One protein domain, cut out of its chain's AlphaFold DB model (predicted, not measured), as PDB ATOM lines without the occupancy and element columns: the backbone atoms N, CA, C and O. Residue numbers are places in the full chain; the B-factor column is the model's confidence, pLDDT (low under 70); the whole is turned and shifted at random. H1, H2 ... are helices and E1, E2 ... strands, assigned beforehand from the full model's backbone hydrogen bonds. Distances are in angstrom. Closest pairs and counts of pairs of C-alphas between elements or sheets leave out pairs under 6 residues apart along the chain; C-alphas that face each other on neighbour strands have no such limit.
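AT A GLANCE: This is residues 262 to 352 of the 485 residues of an uncharacterized protein of Candidatus Melainabacteria bacterium RIFOXYA2_FULL_32_9 (UniProt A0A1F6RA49). A small three-stranded sheet makes one wall of the domain, with H4 over one of its faces and H3 and H5 meeting it with only a few residues. A helical hairpin of H1 and H2 lies beyond these three helices, away from the sheet: H1 packs on H3 and H5, and H2 on H4. A long loop, residues 276 to 287, joins the two helices of that hairpin and reaches one end of the longest span. The 91 printed residues hold five named helices and three named strands, in the order H1 H2 H3 E1 H4 E2 E3 H5; the sheet runs E1 E3 E2, antiparallel, and the class is mixed, helices and strands. The whole is compact, with a radius of gyration of the C-alphas of 11.9 A and spans of 35 by 26 by 20 A.

HOW THE PARTS SIT: H1, residues 263 to 275, is the hub. It touches H2, residues 288 to 296, at a steep tilt of 39 degrees, opposite ways, closest at the C-alphas of Ser 264 and Ile 295, 5.1 A. With residues 266 to 270 alone H1 touches H3, residues 301 to 304, closest at C-alphas 267 and 303, 5.8 A. E1, residues 307 to 309, is an edge strand beside E3, residues 335 to 338, with N 308 and O 336 within hydrogen-bond range at 2.9 A. H4, residues 315 to 324, touches H2 at a steep tilt of 46 degrees, closest at C-alphas 294 and 318, 4.8 A. H4 is over E3 and E2, residues 328 to 332, at a height over the sheet of 9.6 A. E1, H4 and E2 form a split strand-helix-strand unit, two strands running the same way with E3 between them, and its crossover is right-handed. E2 and E3 form a hairpin, with N 329 and O 337 at 2.8 A, within hydrogen-bond range. H5, residues 342 to 352, only grazes the sheet, as does H3; residues 269 to 274 of H1 touch H5, closest at C-alphas 270 and 351, 4.8 A. In H1, H2, H4 and H5 every O i to N i+4 pair is within hydrogen-bond range; H3 is too short for such a pair.

IN THESE COORDINATES: H1 begins at C-alpha 263, (34.270, -24.574, 47.106), and is 17.9 A long; H2 is 12.5 A, H4 14.2 A, E2 12.2 A and E3 10.4 A. H5, 15.1 A long, ends at C-alpha 352, (46.578, -27.814, 48.485).

THE WHOLE: The C-alphas of Ala 280 and Pro 313, the two farthest apart, are 35.0 A apart. The printed part has no cut, and the link from H1 to H2 is long. Mean pLDDT of the printed part is 79.6, with residues 262, 275 to 286, 298 and 313 under 70.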
ATOM      1  N   THR A 262      33.863 -22.372  51.510       69.38
ATOM      2  CA  THR A 262      33.138 -22.723  50.273       69.38
ATOM      3  C   THR A 262      34.067 -23.288  49.209       69.38
ATOM      4  O   THR A 262      35.263 -22.985  49.198       69.38
ATOM      5  N   VAL A 263      33.513 -24.055  48.262       70.31
ATOM      6  CA  VAL A 263      34.270 -24.574  47.106       70.31
ATOM      7  C   VAL A 263      34.993 -23.447  46.366       70.31
ATOM      8  O   VAL A 263      36.191 -23.553  46.118       70.31
ATOM      9  N   SER A 264      34.309 -22.333  46.095       73.31
ATOM     10  CA  SER A 264      34.888 -21.173  45.408       73.31
ATOM     11  C   SER A 264      36.094 -20.595  46.150       73.31
ATOM     12  O   SER A 264      37.107 -20.277  45.534       73.31
ATOM     13  N   THR A 265      36.019 -20.489  47.479       76.94
ATOM     14  CA  THR A 265      37.127 -19.956  48.287       76.94
ATOM     15  C   THR A 265      38.297 -20.929  48.348       76.94
ATOM     16  O   THR A 265      39.452 -20.519  48.257       76.94
ATOM     17  N   VAL A 266      38.015 -22.230  48.445       81.12
ATOM     18  CA  VAL A 266      39.042 -23.276  48.408       81.12
ATOM     19  C   VAL A 266      39.768 -23.274  47.062       81.12
ATOM     20  O   VAL A 266      40.998 -23.276  47.044       81.12
ATOM     21  N   ILE A 267      39.032 -23.192  45.949       82.25
ATOM     22  CA  ILE A 267      39.603 -23.086  44.599       82.25
ATOM     23  C   ILE A 267      40.406 -21.793  44.453       82.25
ATOM     24  O   ILE A 267      41.527 -21.840  43.960       82.25
ATOM     25  N   LYS A 268      39.885 -20.657  44.929       84.75
ATOM     26  CA  LYS A 268      40.600 -19.375  44.919       84.75
ATOM     27  C   LYS A 268      41.937 -19.471  45.651       84.75
ATOM     28  O   LYS A 268      42.967 -19.164  45.068       84.75
ATOM     29  N   ASN A 269      41.929 -19.928  46.903       85.38
ATOM     30  CA  ASN A 269      43.138 -20.042  47.721       85.38
ATOM     31  C   ASN A 269      44.145 -21.025  47.118       85.38
ATOM     32  O   ASN A 269      45.351 -20.791  47.173       85.38
ATOM     33  N   PHE A 270      43.648 -22.117  46.532       89.50
ATOM     34  CA  PHE A 270      44.468 -23.063  45.790       89.50
ATOM     35  C   PHE A 270      45.109 -22.400  44.565       89.50
ATOM     36  O   PHE A 270      46.323 -22.458  44.416       89.50
ATOM     37  N   ALA A 271      44.316 -21.738  43.720       86.62
ATOM     38  CA  ALA A 271      44.770 -21.102  42.489       86.62
ATOM     39  C   ALA A 271      45.750 -19.954  42.753       86.62
ATOM     40  O   ALA A 271      46.769 -19.857  42.075       86.62
ATOM     41  N   GLU A 272      45.486 -19.123  43.765       85.31
ATOM     42  CA  GLU A 272      46.389 -18.053  44.191       85.31
ATOM     43  C   GLU A 272      47.741 -18.613  44.641       85.31
ATOM     44  O   GLU A 272      48.777 -18.105  44.226       85.31
ATOM     45  N   GLU A 273      47.769 -19.692  45.425       85.81
ATOM     46  CA  GLU A 273      49.034 -20.308  45.844       85.81
ATOM     47  C   GLU A 273      49.752 -21.010  44.691       85.81
ATOM     48  O   GLU A 273      50.971 -20.914  44.545       85.81
ATOM     49  N   LEU A 274      48.993 -21.671  43.818       81.12
ATOM     50  CA  LEU A 274      49.522 -22.263  42.596       81.12
ATOM     51  C   LEU A 274      50.165 -21.185  41.706       81.12
ATOM     52  O   LEU A 274      51.179 -21.449  41.046       81.12
ATOM     53  N   ALA A 275      49.614 -19.965  41.741       69.19
ATOM     54  CA  ALA A 275      50.087 -18.808  40.998       69.19
ATOM     55  C   ALA A 275      51.349 -18.142  41.578       69.19
ATOM     56  O   ALA A 275      52.008 -17.370  40.870       69.19
ATOM     57  N   VAL A 276      51.683 -18.417  42.844       50.88
ATOM     58  CA  VAL A 276      52.647 -17.634  43.636       50.88
ATOM     59  C   VAL A 276      54.119 -17.960  43.358       50.88
ATOM     60  O   VAL A 276      54.969 -17.149  43.708       50.88
ATOM     61  N   LEU A 277      54.483 -19.039  42.652       47.19
ATOM     62  CA  LEU A 277      55.907 -19.353  42.426       47.19
ATOM     63  C   LEU A 277      56.214 -19.894  41.021       47.19
ATOM     64  O   LEU A 277      55.977 -21.067  40.733       47.19
ATOM     65  N   ASN A 278      56.847 -19.062  40.183       45.28
ATOM     66  CA  ASN A 278      57.889 -19.537  39.266       45.28
ATOM     67  C   ASN A 278      59.269 -19.273  39.911       45.28
ATOM     68  O   ASN A 278      59.406 -18.372  40.741       45.28
ATOM     69  N   LYS A 279      60.295 -20.053  39.550       39.75
ATOM     70  CA  LYS A 279      61.666 -19.984  40.108       39.75
ATOM     71  C   LYS A 279      62.371 -18.613  39.973       39.75
ATOM     72  O   LYS A 279      63.472 -18.468  40.489       39.75
ATOM     73  N   ALA A 280      61.769 -17.626  39.307       45.00
ATOM     74  CA  ALA A 280      62.370 -16.331  38.982       45.00
ATOM     75  C   ALA A 280      61.704 -15.123  39.680       45.00
ATOM     76  O   ALA A 280      62.034 -13.985  39.357       45.00
ATOM     77  N   GLY A 281      60.754 -15.325  40.602       41.81
ATOM     78  CA  GLY A 281      60.055 -14.211  41.264       41.81
ATOM     79  C   GLY A 281      59.113 -13.421  40.342       41.81
ATOM     80  O   GLY A 281      58.608 -12.369  40.732       41.81
ATOM     81  N   GLN A 282      58.835 -13.920  39.134       47.41
ATOM     82  CA  GLN A 282      57.783 -13.379  38.278       47.41
ATOM     83  C   GLN A 282      56.460 -14.062  38.645       47.41
ATOM     84  O   GLN A 282      56.369 -15.292  38.649       47.41
ATOM     85  N   ARG A 283      55.433 -13.263  38.973       49.38
ATOM     86  CA  ARG A 283      54.064 -13.760  39.185       49.38
ATOM     87  C   ARG A 283      53.665 -14.603  37.975       49.38
ATOM     88  O   ARG A 283      53.835 -14.157  36.843       49.38
ATOM     89  N   SER A 284      53.159 -15.813  38.205       53.28
ATOM     90  CA  SER A 284      52.586 -16.597  37.110       53.28
ATOM     91  C   SER A 284      51.447 -15.815  36.434       53.28
ATOM     92  O   SER A 284      50.811 -14.963  37.055       53.28
ATOM     93  N   ASN A 285      51.173 -16.129  35.168       56.16
ATOM     94  CA  ASN A 285      50.144 -15.484  34.348       56.16
ATOM     95  C   ASN A 285      48.693 -15.783  34.779       56.16
ATOM     96  O   ASN A 285      47.798 -15.524  33.983       56.16
ATOM     97  N   ILE A 286      48.437 -16.308  35.986       65.25
ATOM     98  CA  ILE A 286      47.065 -16.517  36.466       65.25
ATOM     99  C   ILE A 286      46.457 -15.150  36.803       65.25
ATOM    100  O   ILE A 286      46.779 -14.521  37.814       65.25
ATOM    101  N   ARG A 287      45.589 -14.670  35.913       73.50
ATOM    102  CA  ARG A 287      44.801 -13.447  36.076       73.50
ATOM    103  C   ARG A 287      43.599 -13.716  36.975       73.50
ATOM    104  O   ARG A 287      43.203 -14.853  37.213       73.50
ATOM    105  N   LYS A 288      42.946 -12.645  37.424       77.69
ATOM    106  CA  LYS A 288      41.680 -12.750  38.160       77.69
ATOM    107  C   LYS A 288      40.610 -13.525  37.366       77.69
ATOM    108  O   LYS A 288      39.913 -14.342  37.953       77.69
ATOM    109  N   SER A 289      40.552 -13.328  36.046       80.12
ATOM    110  CA  SER A 289      39.663 -14.065  35.133       80.12
ATOM    111  C   SER A 289      39.919 -15.575  35.137       80.12
ATOM    112  O   SER A 289      38.980 -16.356  35.084       80.12
ATOM    113  N   ASP A 290      41.179 -15.992  35.276       83.31
ATOM    114  CA  ASP A 290      41.546 -17.409  35.300       83.31
ATOM    115  C   ASP A 290      41.072 -18.072  36.601       83.31
ATOM    116  O   ASP A 290      40.586 -19.199  36.599       83.31
ATOM    117  N   ILE A 291      41.157 -17.354  37.724       83.62
ATOM    118  CA  ILE A 291      40.603 -17.813  39.005       83.62
ATOM    119  C   ILE A 291      39.076 -17.935  38.907       83.62
ATOM    120  O   ILE A 291      38.507 -18.911  39.389       83.62
ATOM    121  N   GLU A 292      38.413 -16.964  38.278       81.88
ATOM    122  CA  GLU A 292      36.965 -16.993  38.056       81.88
ATOM    123  C   GLU A 292      36.550 -18.193  37.190       81.88
ATOM    124  O   GLU A 292      35.583 -18.870  37.539       81.88
ATOM    125  N   ALA A 293      37.311 -18.526  36.145       82.56
ATOM    126  CA  ALA A 293      37.099 -19.724  35.331       82.56
ATOM    127  C   ALA A 293      37.181 -21.016  36.157       82.56
ATOM    128  O   ALA A 293      36.293 -21.863  36.086       82.56
ATOM    129  N   LEU A 294      38.200 -21.146  37.016       83.69
ATOM    130  CA  LEU A 294      38.321 -22.301  37.914       83.69
ATOM    131  C   LEU A 294      37.151 -22.379  38.902       83.69
ATOM    132  O   LEU A 294      36.645 -23.467  39.169       83.69
ATOM    133  N   ILE A 295      36.706 -21.243  39.447       77.56
ATOM    134  CA  ILE A 295      35.579 -21.184  40.387       77.56
ATOM    135  C   ILE A 295      34.266 -21.606  39.715       77.56
ATOM    136  O   ILE A 295      33.491 -22.329  40.343       77.56
ATOM    137  N   LYS A 296      34.021 -21.188  38.464       71.94
ATOM    138  CA  LYS A 296      32.794 -21.504  37.706       71.94
ATOM    139  C   LYS A 296      32.545 -23.001  37.542       71.94
ATOM    140  O   LYS A 296      31.390 -23.393  37.423       71.94
ATOM    141  N   THR A 297      33.589 -23.830  37.585       70.56
ATOM    142  CA  THR A 297      33.443 -25.297  37.541       70.56
ATOM    143  C   THR A 297      32.659 -25.853  38.731       70.56
ATOM    144  O   THR A 297      32.103 -26.944  38.656       70.56
ATOM    145  N   GLY A 298      32.673 -25.162  39.882       69.12
ATOM    146  CA  GLY A 298      32.136 -25.689  41.139       69.12
ATOM    147  C   GLY A 298      32.819 -26.985  41.609       69.12
ATOM    148  O   GLY A 298      32.343 -27.643  42.536       69.12
ATOM    149  N   ASN A 299      33.940 -27.373  40.994       72.88
ATOM    150  CA  ASN A 299      34.534 -28.687  41.167       72.88
ATOM    151  C   ASN A 299      35.647 -28.661  42.222       72.88
ATOM    152  O   ASN A 299      36.824 -28.423  41.941       72.88
ATOM    153  N   ALA A 300      35.287 -28.990  43.466       73.06
ATOM    154  CA  ALA A 300      36.226 -29.075  44.587       73.06
ATOM    155  C   ALA A 300      37.395 -30.056  44.355       73.06
ATOM    156  O   ALA A 300      38.403 -29.987  45.065       73.06
ATOM    157  N   THR A 301      37.297 -30.973  43.378       80.88
ATOM    158  CA  THR A 301      38.395 -31.896  43.054       80.88
ATOM    159  C   THR A 301      39.646 -31.183  42.554       80.88
ATOM    160  O   THR A 301      40.736 -31.676  42.832       80.88
ATOM    161  N   ILE A 302      39.515 -29.983  41.972       84.31
ATOM    162  CA  ILE A 302      40.638 -29.138  41.528       84.31
ATOM    163  C   ILE A 302      41.660 -28.920  42.651       84.31
ATOM    164  O   ILE A 302      42.861 -29.079  42.442       84.31
ATOM    165  N   ALA A 303      41.182 -28.612  43.858       83.75
ATOM    166  CA  ALA A 303      42.031 -28.344  45.016       83.75
ATOM    167  C   ALA A 303      42.300 -29.586  45.882       83.75
ATOM    168  O   ALA A 303      43.122 -29.531  46.797       83.75
ATOM    169  N   THR A 304      41.595 -30.700  45.642       78.31
ATOM    170  CA  THR A 304      41.597 -31.858  46.552       78.31
ATOM    171  C   THR A 304      42.208 -33.132  45.967       78.31
ATOM    172  O   THR A 304      42.713 -33.959  46.728       78.31
ATOM    173  N   LYS A 305      42.243 -33.291  44.639       85.00
ATOM    174  CA  LYS A 305      42.748 -34.494  43.960       85.00
ATOM    175  C   LYS A 305      43.876 -34.170  42.983       85.00
ATOM    176  O   LYS A 305      43.905 -33.116  42.364       85.00
ATOM    177  N   LYS A 306      44.806 -35.119  42.832       89.44
ATOM    178  CA  LYS A 306      45.888 -35.052  41.832       89.44
ATOM    179  C   LYS A 306      45.425 -35.400  40.420       89.44
ATOM    180  O   LYS A 306      46.123 -35.083  39.467       89.44
ATOM    181  N   GLU A 307      44.301 -36.093  40.304       91.75
ATOM    182  CA  GLU A 307      43.659 -36.451  39.046       91.75
ATOM    183  C   GLU A 307      42.221 -35.947  39.108       91.75
ATOM    184  O   GLU A 307      41.507 -36.215  40.083       91.75
ATOM    185  N   ILE A 308      41.835 -35.175  38.101       88.62
ATOM    186  CA  ILE A 308      40.546 -34.493  38.025       88.62
ATOM    187  C   ILE A 308      39.909 -34.761  36.668       88.62
ATOM    188  O   ILE A 308      40.597 -34.841  35.651       88.62
ATOM    189  N   LYS A 309      38.583 -34.893  36.672       85.38
ATOM    190  CA  LYS A 309      37.772 -34.996  35.463       85.38
ATOM    191  C   LYS A 309      37.007 -33.685  35.285       85.38
ATOM    192  O   LYS A 309      36.364 -33.242  36.237       85.38
ATOM    193  N   LEU A 310      37.138 -33.095  34.104       83.12
ATOM    194  CA  LEU A 310      36.659 -31.776  33.706       83.12
ATOM    195  C   LEU A 310      35.936 -31.915  32.361       83.12
ATOM    196  O   LEU A 310      36.546 -31.727  31.316       83.12
ATOM    197  N   ASN A 311      34.683 -32.368  32.401       76.62
ATOM    198  CA  ASN A 311      33.915 -32.807  31.232       76.62
ATOM    199  C   ASN A 311      32.553 -32.104  31.091       76.62
ATOM    200  O   ASN A 311      31.671 -32.619  30.400       76.62
ATOM    201  N   LEU A 312      32.351 -31.000  31.809       72.81
ATOM    202  CA  LEU A 312      31.160 -30.163  31.725       72.81
ATOM    203  C   LEU A 312      31.408 -28.953  30.803       72.81
ATOM    204  O   LEU A 312      32.554 -28.545  30.623       72.81
ATOM    205  N   PRO A 313      30.360 -28.327  30.235       68.44
ATOM    206  CA  PRO A 313      30.519 -27.188  29.324       68.44
ATOM    207  C   PRO A 313      31.282 -25.989  29.918       68.44
ATOM    208  O   PRO A 313      31.965 -25.264  29.200       68.44
ATOM    209  N   ASN A 314      31.188 -25.782  31.233       71.44
ATOM    210  CA  ASN A 314      31.907 -24.748  31.984       71.44
ATOM    211  C   ASN A 314      33.362 -25.128  32.331       71.44
ATOM    212  O   ASN A 314      34.087 -24.292  32.874       71.44
ATOM    213  N   ASP A 315      33.806 -26.351  32.028       80.44
ATOM    214  CA  ASP A 315      35.131 -26.850  32.398       80.44
ATOM    215  C   ASP A 315      36.233 -26.527  31.371       80.44
ATOM    216  O   ASP A 315      37.413 -26.569  31.723       80.44
ATOM    217  N   GLU A 316      35.893 -26.172  30.126       84.12
ATOM    218  CA  GLU A 316      36.881 -25.933  29.056       84.12
ATOM    219  C   GLU A 316      37.869 -24.809  29.408       84.12
ATOM    220  O   GLU A 316      39.090 -24.975  29.332       84.12
ATOM    221  N   GLU A 317      37.359 -23.676  29.897       84.81
ATOM    222  CA  GLU A 317      38.195 -22.545  30.317       84.81
ATOM    223  C   GLU A 317      39.093 -22.935  31.506       84.81
ATOM    224  O   GLU A 317      40.282 -22.606  31.552       84.81
ATOM    225  N   ALA A 318      38.560 -23.716  32.451       86.62
ATOM    226  CA  ALA A 318      39.307 -24.210  33.601       86.62
ATOM    227  C   ALA A 318      40.416 -25.194  33.199       86.62
ATOM    228  O   ALA A 318      41.522 -25.138  33.748       86.62
ATOM    229  N   LYS A 319      40.152 -26.063  32.219       89.00
ATOM    230  CA  LYS A 319      41.126 -27.000  31.653       89.00
ATOM    231  C   LYS A 319      42.307 -26.247  31.052       89.00
ATOM    232  O   LYS A 319      43.456 -26.538  31.393       89.00
ATOM    233  N   GLU A 320      42.040 -25.225  30.240       86.25
ATOM    234  CA  GLU A 320      43.093 -24.368  29.696       86.25
ATOM    235  C   GLU A 320      43.909 -23.680  30.792       86.25
ATOM    236  O   GLU A 320      45.140 -23.659  30.722       86.25
ATOM    237  N   VAL A 321      43.247 -23.118  31.808       87.75
ATOM    238  CA  VAL A 321      43.917 -22.441  32.929       87.75
ATOM    239  C   VAL A 321      44.850 -23.399  33.669       87.75
ATOM    240  O   VAL A 321      46.015 -23.064  33.896       87.75
ATOM    241  N   LEU A 322      44.388 -24.606  34.005       88.69
ATOM    242  CA  LEU A 322      45.205 -25.597  34.712       88.69
ATOM    243  C   LEU A 322      46.387 -26.074  33.865       88.69
ATOM    244  O   LEU A 322      47.497 -26.203  34.387       88.69
ATOM    245  N   MET A 323      46.198 -26.260  32.560       86.50
ATOM    246  CA  MET A 323      47.279 -26.623  31.639       86.50
ATOM    247  C   MET A 323      48.314 -25.495  31.484       86.50
ATOM    248  O   MET A 323      49.520 -25.767  31.506       86.50
ATOM    249  N   LYS A 324      47.882 -24.221  31.443       83.19
ATOM    250  CA  LYS A 324      48.763 -23.030  31.395       83.19
ATOM    251  C   LYS A 324      49.717 -22.944  32.593       83.19
ATOM    252  O   LYS A 324      50.790 -22.353  32.479       83.19
ATOM    253  N   THR A 325      49.382 -23.559  33.731       82.19
ATOM    254  CA  THR A 325      50.261 -23.572  34.918       82.19
ATOM    255  C   THR A 325      51.537 -24.396  34.735       82.19
ATOM    256  O   THR A 325      52.486 -24.245  35.512       82.19
ATOM    257  N   GLY A 326      51.552 -25.301  33.751       82.81
ATOM    258  CA  GLY A 326      52.630 -26.257  33.523       82.81
ATOM    259  C   GLY A 326      52.700 -27.400  34.545       82.81
ATOM    260  O   GLY A 326      53.550 -28.273  34.379       82.81
ATOM    261  N   ILE A 327      51.825 -27.423  35.559       88.12
ATOM    262  CA  ILE A 327      51.767 -28.445  36.623       88.12
ATOM    263  C   ILE A 327      50.919 -29.645  36.204       88.12
ATOM    264  O   ILE A 327      51.221 -30.768  36.599       88.12
ATOM    265  N   TYR A 328      49.875 -29.408  35.415       91.00
ATOM    266  CA  TYR A 328      48.948 -30.436  34.958       91.00
ATOM    267  C   TYR A 328      49.297 -30.912  33.546       91.00
ATOM    268  O   TYR A 328      49.899 -30.181  32.755       91.00
ATOM    269  N   GLU A 329      48.935 -32.155  33.251       92.88
ATOM    270  CA  GLU A 329      48.952 -32.763  31.925       92.88
ATOM    271  C   GLU A 329      47.618 -33.463  31.656       92.88
ATOM    272  O   GLU A 329      46.989 -33.991  32.576       92.88
ATOM    273  N   GLU A 330      47.181 -33.468  30.400       92.62
ATOM    274  CA  GLU A 330      46.004 -34.219  29.980       92.62
ATOM    275  C   GLU A 330      46.414 -35.657  29.652       92.62
ATOM    276  O   GLU A 330      47.250 -35.889  28.781       92.62
ATOM    277  N   ILE A 331      45.844 -36.624  30.374       92.62
ATOM    278  CA  ILE A 331      46.177 -38.051  30.208       92.62
ATOM    279  C   ILE A 331      45.149 -38.805  29.359       92.62
ATOM    280  O   ILE A 331      45.448 -39.861  28.804       92.62
ATOM    281  N   LYS A 332      43.925 -38.279  29.290       90.94
ATOM    282  CA  LYS A 332      42.792 -38.719  28.467       90.94
ATOM    283  C   LYS A 332      41.928 -37.487  28.194       90.94
ATOM    284  O   LYS A 332      42.022 -36.556  28.996       90.94
ATOM    285  N   PRO A 333      41.058 -37.509  27.166       86.56
ATOM    286  CA  PRO A 333      40.066 -36.457  26.989       86.56
ATOM    287  C   PRO A 333      39.379 -36.145  28.320       86.56
ATOM    288  O   PRO A 333      38.871 -37.054  28.983       86.56
ATOM    289  N   ASP A 334      39.456 -34.880  28.725       85.56
ATOM    290  CA  ASP A 334      38.779 -34.311  29.900       85.56
ATOM    291  C   ASP A 334      39.315 -34.799  31.250       85.56
ATOM    292  O   ASP A 334      38.699 -34.583  32.294       85.56
ATOM    293  N   VAL A 335      40.477 -35.459  31.262       90.50
ATOM    294  CA  VAL A 335      41.127 -35.933  32.486       90.50
ATOM    295  C   VAL A 335      42.506 -35.305  32.615       90.50
ATOM    296  O   VAL A 335      43.447 -35.668  31.901       90.50
ATOM    297  N   LEU A 336      42.634 -34.393  33.580       92.25
ATOM    298  CA  LEU A 336      43.901 -33.763  33.931       92.25
ATOM    299  C   LEU A 336      44.534 -34.450  35.137       92.25
ATOM    300  O   LEU A 336      43.863 -34.796  36.111       92.25
ATOM    301  N   LYS A 337      45.857 -34.580  35.104       95.69
ATOM    302  CA  LYS A 337      46.657 -35.131  36.194       95.69
ATOM    303  C   LYS A 337      47.838 -34.222  36.507       95.69
ATOM    304  O   LYS A 337      48.442 -33.645  35.612       95.69
ATOM    305  N   VAL A 338      48.182 -34.096  37.784       92.12
ATOM    306  CA  VAL A 338      49.426 -33.440  38.212       92.12
ATOM    307  C   VAL A 338      50.607 -34.239  37.662       92.12
ATOM    308  O   VAL A 338      50.730 -35.434  37.948       92.12
ATOM    309  N   LYS A 339      51.484 -33.575  36.903       92.25
ATOM    310  CA  LYS A 339      52.682 -34.181  36.314       92.25
ATOM    311  C   LYS A 339      53.519 -34.869  37.379       92.25
ATOM    312  O   LYS A 339      53.738 -34.326  38.465       92.25
ATOM    313  N   ASN A 340      54.074 -36.025  37.037       90.25
ATOM    314  CA  ASN A 340      54.940 -36.781  37.938       90.25
ATOM    315  C   ASN A 340      56.369 -36.201  37.991       90.25
ATOM    316  O   ASN A 340      57.336 -36.855  37.611       90.25
ATOM    317  N   THR A 341      56.501 -34.948  38.431       90.00
ATOM    318  CA  THR A 341      57.793 -34.278  38.643       90.00
ATOM    319  C   THR A 341      57.875 -33.731  40.070       90.00
ATOM    320  O   THR A 341      56.848 -33.297  40.602       90.00
ATOM    321  N   PRO A 342      59.068 -33.689  40.701       87.94
ATOM    322  CA  PRO A 342      59.212 -33.151  42.057       87.94
ATOM    323  C   PRO A 342      58.713 -31.706  42.199       87.94
ATOM    324  O   PRO A 342      58.141 -31.337  43.222       87.94
ATOM    325  N   GLU A 343      58.894 -30.888  41.159       86.94
ATOM    326  CA  GLU A 343      58.457 -29.491  41.137       86.94
ATOM    327  C   GLU A 343      56.929 -29.361  41.074       86.94
ATOM    328  O   GLU A 343      56.349 -28.628  41.877       86.94
ATOM    329  N   ALA A 344      56.269 -30.094  40.169       87.81
ATOM    330  CA  ALA A 344      54.811 -30.094  40.068       87.81
ATOM    331  C   ALA A 344      54.159 -30.640  41.348       87.81
ATOM    332  O   ALA A 344      53.217 -30.036  41.861       87.81
ATOM    333  N   ASP A 345      54.697 -31.731  41.902       87.94
ATOM    334  CA  ASP A 345      54.194 -32.332  43.139       87.94
ATOM    335  C   ASP A 345      54.348 -31.386  44.337       87.94
ATOM    336  O   ASP A 345      53.405 -31.211  45.107       87.94
ATOM    337  N   SER A 346      55.502 -30.724  44.467       87.81
ATOM    338  CA  SER A 346      55.756 -29.748  45.534       87.81
ATOM    339  C   SER A 346      54.823 -28.536  45.441       87.81
ATOM    340  O   SER A 346      54.166 -28.180  46.422       87.81
ATOM    341  N   ARG A 347      54.677 -27.939  44.248       86.69
ATOM    342  CA  ARG A 347      53.774 -26.792  44.036       86.69
ATOM    343  C   ARG A 347      52.318 -27.159  44.309       86.69
ATOM    344  O   ARG A 347      51.633 -26.425  45.016       86.69
ATOM    345  N   PHE A 348      51.865 -28.311  43.815       89.81
ATOM    346  CA  PHE A 348      50.520 -28.810  44.091       89.81
ATOM    347  C   PHE A 348      50.298 -29.052  45.591       89.81
ATOM    348  O   PHE A 348      49.281 -28.627  46.138       89.81
ATOM    349  N   LYS A 349      51.250 -29.696  46.282       89.00
ATOM    350  CA  LYS A 349      51.172 -29.947  47.731       89.00
ATOM    351  C   LYS A 349      51.074 -28.652  48.533       89.00
ATOM    352  O   LYS A 349      50.222 -28.575  49.414       89.00
ATOM    353  N   ASN A 350      51.877 -27.640  48.203       87.88
ATOM    354  CA  ASN A 350      51.837 -26.335  48.868       87.88
ATOM    355  C   ASN A 350      50.501 -25.619  48.632       87.88
ATOM    356  O   ASN A 350      49.862 -25.191  49.595       87.88
ATOM    357  N   ALA A 351      50.028 -25.585  47.381       89.06
ATOM    358  CA  ALA A 351      48.735 -25.003  47.028       89.06
ATOM    359  C   ALA A 351      47.569 -25.676  47.753       89.06
ATOM    360  O   ALA A 351      46.739 -25.014  48.382       89.06
ATOM    361  N   ARG A 352      47.557 -27.009  47.754       90.31
ATOM    362  CA  ARG A 352      46.578 -27.814  48.485       90.31
ATOM    363  C   ARG A 352      46.646 -27.556  49.988       90.31
ATOM    364  O   ARG A 352      45.611 -27.343  50.613       90.31
TER     365      ARG A 352